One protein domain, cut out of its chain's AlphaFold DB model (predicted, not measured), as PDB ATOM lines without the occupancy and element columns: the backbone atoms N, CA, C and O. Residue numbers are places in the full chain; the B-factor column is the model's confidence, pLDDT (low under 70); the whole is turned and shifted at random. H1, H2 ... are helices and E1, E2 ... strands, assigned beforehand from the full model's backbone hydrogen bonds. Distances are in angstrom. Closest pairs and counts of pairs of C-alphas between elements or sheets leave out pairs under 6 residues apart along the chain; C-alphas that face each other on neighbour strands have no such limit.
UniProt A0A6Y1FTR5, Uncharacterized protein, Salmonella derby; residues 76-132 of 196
ATOM      1  N   GLN A  76     155.808 206.989 171.090       67.00
ATOM      2  CA  GLN A  76     156.706 205.896 170.745       67.00
ATOM      3  C   GLN A  76     157.271 205.263 172.009       67.00
ATOM      4  O   GLN A  76     157.776 205.938 172.908       67.00
ATOM      5  N   ARG A  77     157.204 203.932 172.071       66.81
ATOM      6  CA  ARG A  77     157.741 203.148 173.182       66.81
ATOM      7  C   ARG A  77     159.107 202.585 172.820       66.81
ATOM      8  O   ARG A  77     159.228 201.746 171.933       66.81
ATOM      9  N   PHE A  78     160.113 202.938 173.607       60.38
ATOM     10  CA  PHE A  78     161.473 202.443 173.450       60.38
ATOM     11  C   PHE A  78     161.886 201.534 174.610       60.38
ATOM     12  O   PHE A  78     161.438 201.677 175.754       60.38
ATOM     13  N   LYS A  79     162.773 200.579 174.314       55.69
ATOM     14  CA  LYS A  79     163.403 199.709 175.314       55.69
ATOM     15  C   LYS A  79     164.726 200.333 175.760       55.69
ATOM     16  O   LYS A  79     165.629 200.551 174.959       55.69
ATOM     17  N   GLY A  80     164.840 200.610 177.050       56.22
ATOM     18  CA  GLY A  80     166.062 201.074 177.692       56.22
ATOM     19  C   GLY A  80     167.099 199.966 177.833       56.22
ATOM     20  O   GLY A  80     166.774 198.785 177.950       56.22
ATOM     21  N   LYS A  81     168.372 200.373 177.896       49.44
ATOM     22  CA  LYS A  81     169.537 199.475 177.994       49.44
ATOM     23  C   LYS A  81     169.513 198.554 179.222       49.44
ATOM     24  O   LYS A  81     170.102 197.483 179.188       49.44
ATOM     25  N   ASN A  82     168.784 198.940 180.271       48.38
ATOM     26  CA  ASN A  82     168.684 198.194 181.530       48.38
ATOM     27  C   ASN A  82     167.363 197.405 181.649       48.38
ATOM     28  O   ASN A  82     166.948 197.063 182.752       48.38
ATOM     29  N   GLY A  83     166.655 197.173 180.537       50.78
ATOM     30  CA  GLY A  83     165.369 196.460 180.519       50.78
ATOM     31  C   GLY A  83     164.151 197.311 180.903       50.78
ATOM     32  O   GLY A  83     163.024 196.820 180.867       50.78
ATOM     33  N   GLY A  84     164.350 198.591 181.236       55.66
ATOM     34  CA  GLY A  84     163.267 199.563 181.409       55.66
ATOM     35  C   GLY A  84     162.608 199.935 180.078       55.66
ATOM     36  O   GLY A  84     163.172 199.704 179.014       55.66
ATOM     37  N   CYS A  85     161.412 200.517 180.119       60.62
ATOM     38  CA  CYS A  85     160.752 201.083 178.940       60.62
ATOM     39  C   CYS A  85     160.559 202.577 179.157       60.62
ATOM     40  O   CYS A  85     160.230 202.984 180.269       60.62
ATOM     41  N   TYR A  86     160.751 203.368 178.111       62.66
ATOM     42  CA  TYR A  86     160.504 204.802 178.137       62.66
ATOM     43  C   TYR A  86     159.619 205.188 176.953       62.66
ATOM     44  O   TYR A  86     159.582 204.482 175.943       62.66
ATOM     45  N   TYR A  87     158.862 206.264 177.130       66.44
ATOM     46  CA  TYR A  87     157.922 206.774 176.141       66.44
ATOM     47  C   TYR A  87     158.400 208.152 175.701       66.44
ATOM     48  O   TYR A  87     158.659 209.005 176.549       66.44
ATOM     49  N   ASN A  88     158.529 208.359 174.395       68.19
ATOM     50  CA  ASN A  88     158.816 209.668 173.814       68.19
ATOM     51  C   ASN A  88     157.706 210.061 172.851       68.19
ATOM     52  O   ASN A  88     157.027 209.199 172.293       68.19
ATOM     53  N   ILE A  89     157.545 211.362 172.643       75.31
ATOM     54  CA  ILE A  89     156.635 211.876 171.629       75.31
ATOM     55  C   ILE A  89     157.349 211.798 170.278       75.31
ATOM     56  O   ILE A  89     158.491 212.252 170.146       75.31
ATOM     57  N   ASN A  90     156.677 211.236 169.277       76.00
ATOM     58  CA  ASN A  90     157.195 211.124 167.923       76.00
ATOM     59  C   ASN A  90     157.437 212.521 167.328       76.00
ATOM     60  O   ASN A  90     156.505 213.308 167.169       76.00
ATOM     61  N   ARG A  91     158.695 212.835 167.003       77.50
ATOM     62  CA  ARG A  91     159.081 214.124 166.404       77.50
ATOM     63  C   ARG A  91     158.744 214.222 164.917       77.50
ATOM     64  O   ARG A  91     158.635 215.330 164.412       77.50
ATOM     65  N   GLU A  92     158.538 213.085 164.262       74.00
ATOM     66  CA  GLU A  92     158.092 212.977 162.867       74.00
ATOM     67  C   GLU A  92     156.561 213.047 162.752       74.00
ATOM     68  O   GLU A  92     155.994 212.869 161.680       74.00
ATOM     69  N   HIS A  93     155.858 213.267 163.865       77.12
ATOM     70  CA  HIS A  93     154.414 213.422 163.838       77.12
ATOM     71  C   HIS A  93     154.034 214.740 163.133       77.12
ATOM     72  O   HIS A  93     154.571 215.778 163.527       77.12
ATOM     73  N   PRO A  94     153.055 214.762 162.204       76.69
ATOM     74  CA  PRO A  94     152.672 215.965 161.450       76.69
ATOM     75  C   PRO A  94     152.377 217.200 162.317       76.69
ATOM     76  O   PRO A  94     152.731 218.320 161.967       76.69
ATOM     77  N   LEU A  95     151.780 217.006 163.502       78.38
ATOM     78  CA  LEU A  95     151.554 218.096 164.471       78.38
ATOM     79  C   LEU A  95     152.833 218.710 165.040       78.38
ATOM     80  O   LEU A  95     152.843 219.885 165.388       78.38
ATOM     81  N   VAL A  96     153.886 217.911 165.197       79.94
ATOM     82  CA  VAL A  96     155.184 218.386 165.681       79.94
ATOM     83  C   VAL A  96     155.965 218.992 164.520       79.94
ATOM     84  O   VAL A  96     156.560 220.059 164.674       79.94
ATOM     85  N   GLU A  97     155.894 218.360 163.347       78.38
ATOM     86  CA  GLU A  97     156.497 218.853 162.111       78.38
ATOM     87  C   GLU A  97     155.928 220.214 161.694       78.38
ATOM     88  O   GLU A  97     156.682 221.055 161.233       78.38
ATOM     89  N   ALA A  98     154.659 220.521 161.979       77.56
ATOM     90  CA  ALA A  98     154.088 221.850 161.725       77.56
ATOM     91  C   ALA A  98     154.872 223.008 162.386       77.56
ATOM     92  O   ALA A  98     154.820 224.148 161.925       77.56
ATOM     93  N   PHE A  99     155.634 222.736 163.452       77.56
ATOM     94  CA  PHE A  99     156.495 223.722 164.111       77.56
ATOM     95  C   PHE A  99     157.933 223.748 163.567       77.56
ATOM     96  O   PHE A  99     158.747 224.552 164.039       77.56
ATOM     97  N   SER A 100     158.275 222.912 162.578       70.75
ATOM     98  CA  SER A 100     159.594 222.909 161.942       70.75
ATOM     99  C   SER A 100     159.877 224.262 161.308       70.75
ATOM    100  O   SER A 100     160.933 224.832 161.553       70.75
ATOM    101  N   ASP A 101     158.926 224.859 160.601       69.50
ATOM    102  CA  ASP A 101     159.178 226.058 159.790       69.50
ATOM    103  C   ASP A 101     159.156 227.369 160.592       69.50
ATOM    104  O   ASP A 101     159.261 228.469 160.049       69.50
ATOM    105  N   THR A 102     159.065 227.270 161.920       78.25
ATOM    106  CA  THR A 102     159.038 228.419 162.829       78.25
ATOM    107  C   THR A 102     160.450 228.832 163.280       78.25
ATOM    108  O   THR A 102     161.408 228.059 163.227       78.25
ATOM    109  N   THR A 103     160.602 230.067 163.775       85.19
ATOM    110  CA  THR A 103     161.851 230.608 164.340       85.19
ATOM    111  C   THR A 103     162.507 229.659 165.351       85.19
ATOM    112  O   THR A 103     161.839 229.113 166.231       85.19
ATOM    113  N   GLN A 104     163.841 229.560 165.311       83.81
ATOM    114  CA  GLN A 104     164.646 228.688 166.182       83.81
ATOM    115  C   GLN A 104     164.295 228.795 167.677       83.81
ATOM    116  O   GLN A 104     164.308 227.794 168.392       83.81
ATOM    117  N   ASN A 105     163.963 229.997 168.157       84.62
ATOM    118  CA  ASN A 105     163.570 230.215 169.549       84.62
ATOM    119  C   ASN A 105     162.280 229.456 169.920       84.62
ATOM    120  O   ASN A 105     162.224 228.806 170.961       84.62
ATOM    121  N   ILE A 106     161.267 229.489 169.049       82.62
ATOM    122  CA  ILE A 106     159.994 228.789 169.266       82.62
ATOM    123  C   ILE A 106     160.215 227.280 169.180       82.62
ATOM    124  O   ILE A 106     159.758 226.554 170.058       82.62
ATOM    125  N   ARG A 107     161.000 226.814 168.200       79.69
ATOM    126  CA  ARG A 107     161.349 225.392 168.072       79.69
ATOM    127  C   ARG A 107     162.005 224.850 169.348       79.69
ATOM    128  O   ARG A 107     161.611 223.802 169.848       79.69
ATOM    129  N   ASN A 108     162.955 225.589 169.925       80.00
ATOM    130  CA  ASN A 108     163.607 225.204 171.182       80.00
ATOM    131  C   ASN A 108     162.626 225.166 172.369       80.00
ATOM    132  O   ASN A 108     162.751 224.312 173.252       80.00
ATOM    133  N   MET A 109     161.660 226.088 172.405       82.06
ATOM    134  CA  MET A 109     160.643 226.151 173.454       82.06
ATOM    135  C   MET A 109     159.656 224.980 173.356       82.06
ATOM    136  O   MET A 109     159.376 224.343 174.370       82.06
ATOM    137  N   VAL A 110     159.204 224.646 172.143       82.88
ATOM    138  CA  VAL A 110     158.367 223.466 171.868       82.88
ATOM    139  C   VAL A 110     159.114 222.183 172.229       82.88
ATOM    140  O   VAL A 110     158.579 221.356 172.959       82.88
ATOM    141  N   GLU A 111     160.376 222.037 171.826       81.44
ATOM    142  CA  GLU A 111     161.195 220.876 172.202       81.44
ATOM    143  C   GLU A 111     161.347 220.720 173.717       81.44
ATOM    144  O   GLU A 111     161.288 219.609 174.250       81.44
ATOM    145  N   SER A 112     161.529 221.833 174.429       79.19
ATOM    146  CA  SER A 112     161.613 221.824 175.891       79.19
ATOM    147  C   SER A 112     160.287 221.392 176.517       79.19
ATOM    148  O   SER A 112     160.292 220.555 177.417       79.19
ATOM    149  N   LEU A 113     159.159 221.890 175.999       82.38
ATOM    150  CA  LEU A 113     157.821 221.492 176.435       82.38
ATOM    151  C   LEU A 113     157.574 219.995 176.204       82.38
ATOM    152  O   LEU A 113     157.174 219.298 177.134       82.38
ATOM    153  N   LEU A 114     157.854 219.488 175.000       80.50
ATOM    154  CA  LEU A 114     157.675 218.075 174.661       80.50
ATOM    155  C   LEU A 114     158.507 217.178 175.582       80.50
ATOM    156  O   LEU A 114     157.981 216.224 176.148       80.50
ATOM    157  N   LYS A 115     159.780 217.518 175.821       74.88
ATOM    158  CA  LYS A 115     160.628 216.788 176.778       74.88
ATOM    159  C   LYS A 115     160.069 216.836 178.197       74.88
ATOM    160  O   LYS A 115     160.068 215.820 178.884       74.88
ATOM    161  N   SER A 116     159.580 217.988 178.652       71.38
ATOM    162  CA  SER A 116     158.942 218.098 179.968       71.38
ATOM    163  C   SER A 116     157.705 217.207 180.090       71.38
ATOM    164  O   SER A 116     157.523 216.596 181.139       71.38
ATOM    165  N   ILE A 117     156.896 217.081 179.035       75.06
ATOM    166  CA  ILE A 117     155.738 216.175 179.002       75.06
ATOM    167  C   ILE A 117     156.196 214.711 179.049       75.06
ATOM    168  O   ILE A 117     155.656 213.933 179.829       75.06
ATOM    169  N   GLU A 118     157.226 214.345 178.285       72.25
ATOM    170  CA  GLU A 118     157.805 212.992 178.281       72.25
ATOM    171  C   GLU A 118     158.351 212.578 179.655       72.25
ATOM    172  O   GLU A 118     158.123 211.456 180.107       72.25
ATOM    173  N   PHE A 119     159.044 213.483 180.354       66.81
ATOM    174  CA  PHE A 119     159.531 213.229 181.715       66.81
ATOM    175  C   PHE A 119     158.428 213.312 182.774       66.81
ATOM    176  O   PHE A 119     158.540 212.686 183.828       66.81
ATOM    177  N   GLY A 120     157.382 214.093 182.511       68.44
ATOM    178  CA  GLY A 120     156.283 214.364 183.432       68.44
ATOM    179  C   GLY A 120     155.242 213.253 183.531       68.44
ATOM    180  O   GLY A 120     154.313 213.386 184.324       68.44
ATOM    181  N   ILE A 121     155.373 212.164 182.763       71.12
ATOM    182  CA  ILE A 121     154.428 211.042 182.796       71.12
ATOM    183  C   ILE A 121     154.448 210.398 184.194       71.12
ATOM    184  O   ILE A 121     155.469 209.824 184.593       71.12
ATOM    185  N   PRO A 122     153.332 210.416 184.950       70.12
ATOM    186  CA  PRO A 122     153.289 209.885 186.305       70.12
ATOM    187  C   PRO A 122     153.141 208.355 186.286       70.12
ATOM    188  O   PRO A 122     152.108 207.799 186.655       70.12
ATOM    189  N   LEU A 123     154.203 207.652 185.876       65.19
ATOM    190  CA  LEU A 123     154.224 206.190 185.717       65.19
ATOM    191  C   LEU A 123     153.792 205.442 186.986       65.19
ATOM    192  O   LEU A 123     153.125 204.414 186.903       65.19
ATOM    193  N   ASN A 124     154.146 205.965 188.161       61.28
ATOM    194  CA  ASN A 124     153.793 205.354 189.442       61.28
ATOM    195  C   ASN A 124     152.294 205.469 189.750       61.28
ATOM    196  O   ASN A 124     151.720 204.523 190.278       61.28
ATOM    197  N   GLN A 125     151.664 206.602 189.420       62.34
ATOM    198  CA  GLN A 125     150.218 206.772 189.597       62.34
ATOM    199  C   GLN A 125     149.457 205.940 188.569       62.34
ATOM    200  O   GLN A 125     148.587 205.176 188.960       62.34
ATOM    201  N   LEU A 126     149.889 205.961 187.302       66.25
ATOM    202  CA  LEU A 126     149.339 205.088 186.264       66.25
ATOM    203  C   LEU A 126     149.424 203.611 186.658       66.25
ATOM    204  O   LEU A 126     148.474 202.869 186.449       66.25
ATOM    205  N   TYR A 127     150.534 203.169 187.255       62.47
ATOM    206  CA  TYR A 127     150.650 201.802 187.760       62.47
ATOM    207  C   TYR A 127     149.621 201.509 188.860       62.47
ATOM    208  O   TYR A 127     148.973 200.469 188.807       62.47
ATOM    209  N   LEU A 128     149.442 202.415 189.828       60.66
ATOM    210  CA  LEU A 128     148.439 202.255 190.888       60.66
ATOM    211  C   LEU A 128     147.019 202.199 190.318       60.66
ATOM    212  O   LEU A 128     146.264 201.295 190.674       60.66
ATOM    213  N   ASP A 129     146.695 203.098 189.394       60.84
ATOM    214  CA  ASP A 129     145.388 203.172 188.750       60.84
ATOM    215  C   ASP A 129     145.119 201.924 187.891       60.84
ATOM    216  O   ASP A 129     144.027 201.366 187.960       60.84
ATOM    217  N   LEU A 130     146.124 201.405 187.171       62.06
ATOM    218  CA  LEU A 130     146.018 200.178 186.365       62.06
ATOM    219  C   LEU A 130     145.870 198.916 187.223       62.06
ATOM    220  O   LEU A 130     145.303 197.926 186.770       62.06
ATOM    221  N   THR A 131     146.413 198.927 188.443       59.62
ATOM    222  CA  THR A 131     146.222 197.841 189.418       59.62
ATOM    223  C   THR A 131     144.931 197.973 190.220       59.62
ATOM    224  O   THR A 131     144.583 197.063 190.971       59.62
ATOM    225  N   SER A 132     144.226 199.097 190.090       58.81
ATOM    226  CA  SER A 132     142.933 199.301 190.727       58.81
ATOM    227  C   SER A 132     141.821 198.634 189.909       58.81
ATOM    228  O   SER A 132     141.920 198.490 188.694       58.81
TER     229      SER A 132
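AT A GLANCE: This is residues 76 to 132 of the 196 residues of an uncharacterized protein of Salmonella derby (UniProt A0A6Y1FTR5). The antiparallel hairpin E1-E2 leads through the small helix H1 into the long helix H2, which folds back until its residues 114 to 119 pack on E2; residues 124 to 131 of H3 stick out beyond. Expect 57 residues with two named strands, then three named helices, of mixed class. The whole is loose, radius of gyration of the C-alphas 14.4 A, spanning 44 by 23 by 18 A.

HOW THE PARTS SIT: Start at E1, residues 76 to 79, a hairpin with E2, residues 85 to 89, at 152 degrees; N 76 and O 88 are within hydrogen-bond range at 2.8 A. H2, residues 104 to 119, comes closest to E2 at the C-alphas of Asn 88 and Glu 118, 5.7 A apart. H1, residues 94 to 97, and H3, residues 123 to 131, are each apart from H2. In H2 and H3 every O i to N i+4 pair is within hydrogen-bond range; H1 is too short for one.

IN THESE COORDINATES: Find C-alpha 76 at (156.706, 205.896, 170.745), where E1 begins; E2 runs 13.7 A. From C-alpha 104 at (164.646, 228.688, 166.182) H2 runs 22.5 A; H3 runs 12.1 A to C-alpha 131 at (146.222, 197.841, 189.418).

THE WHOLE: The two C-alphas farthest apart, Thr 103 and Ser 132, are 45.1 A apart. The printed part has no cut and no long link. Look for pLDDT under 70 at 26 residues, among them 76 to 88 and 123 to 132.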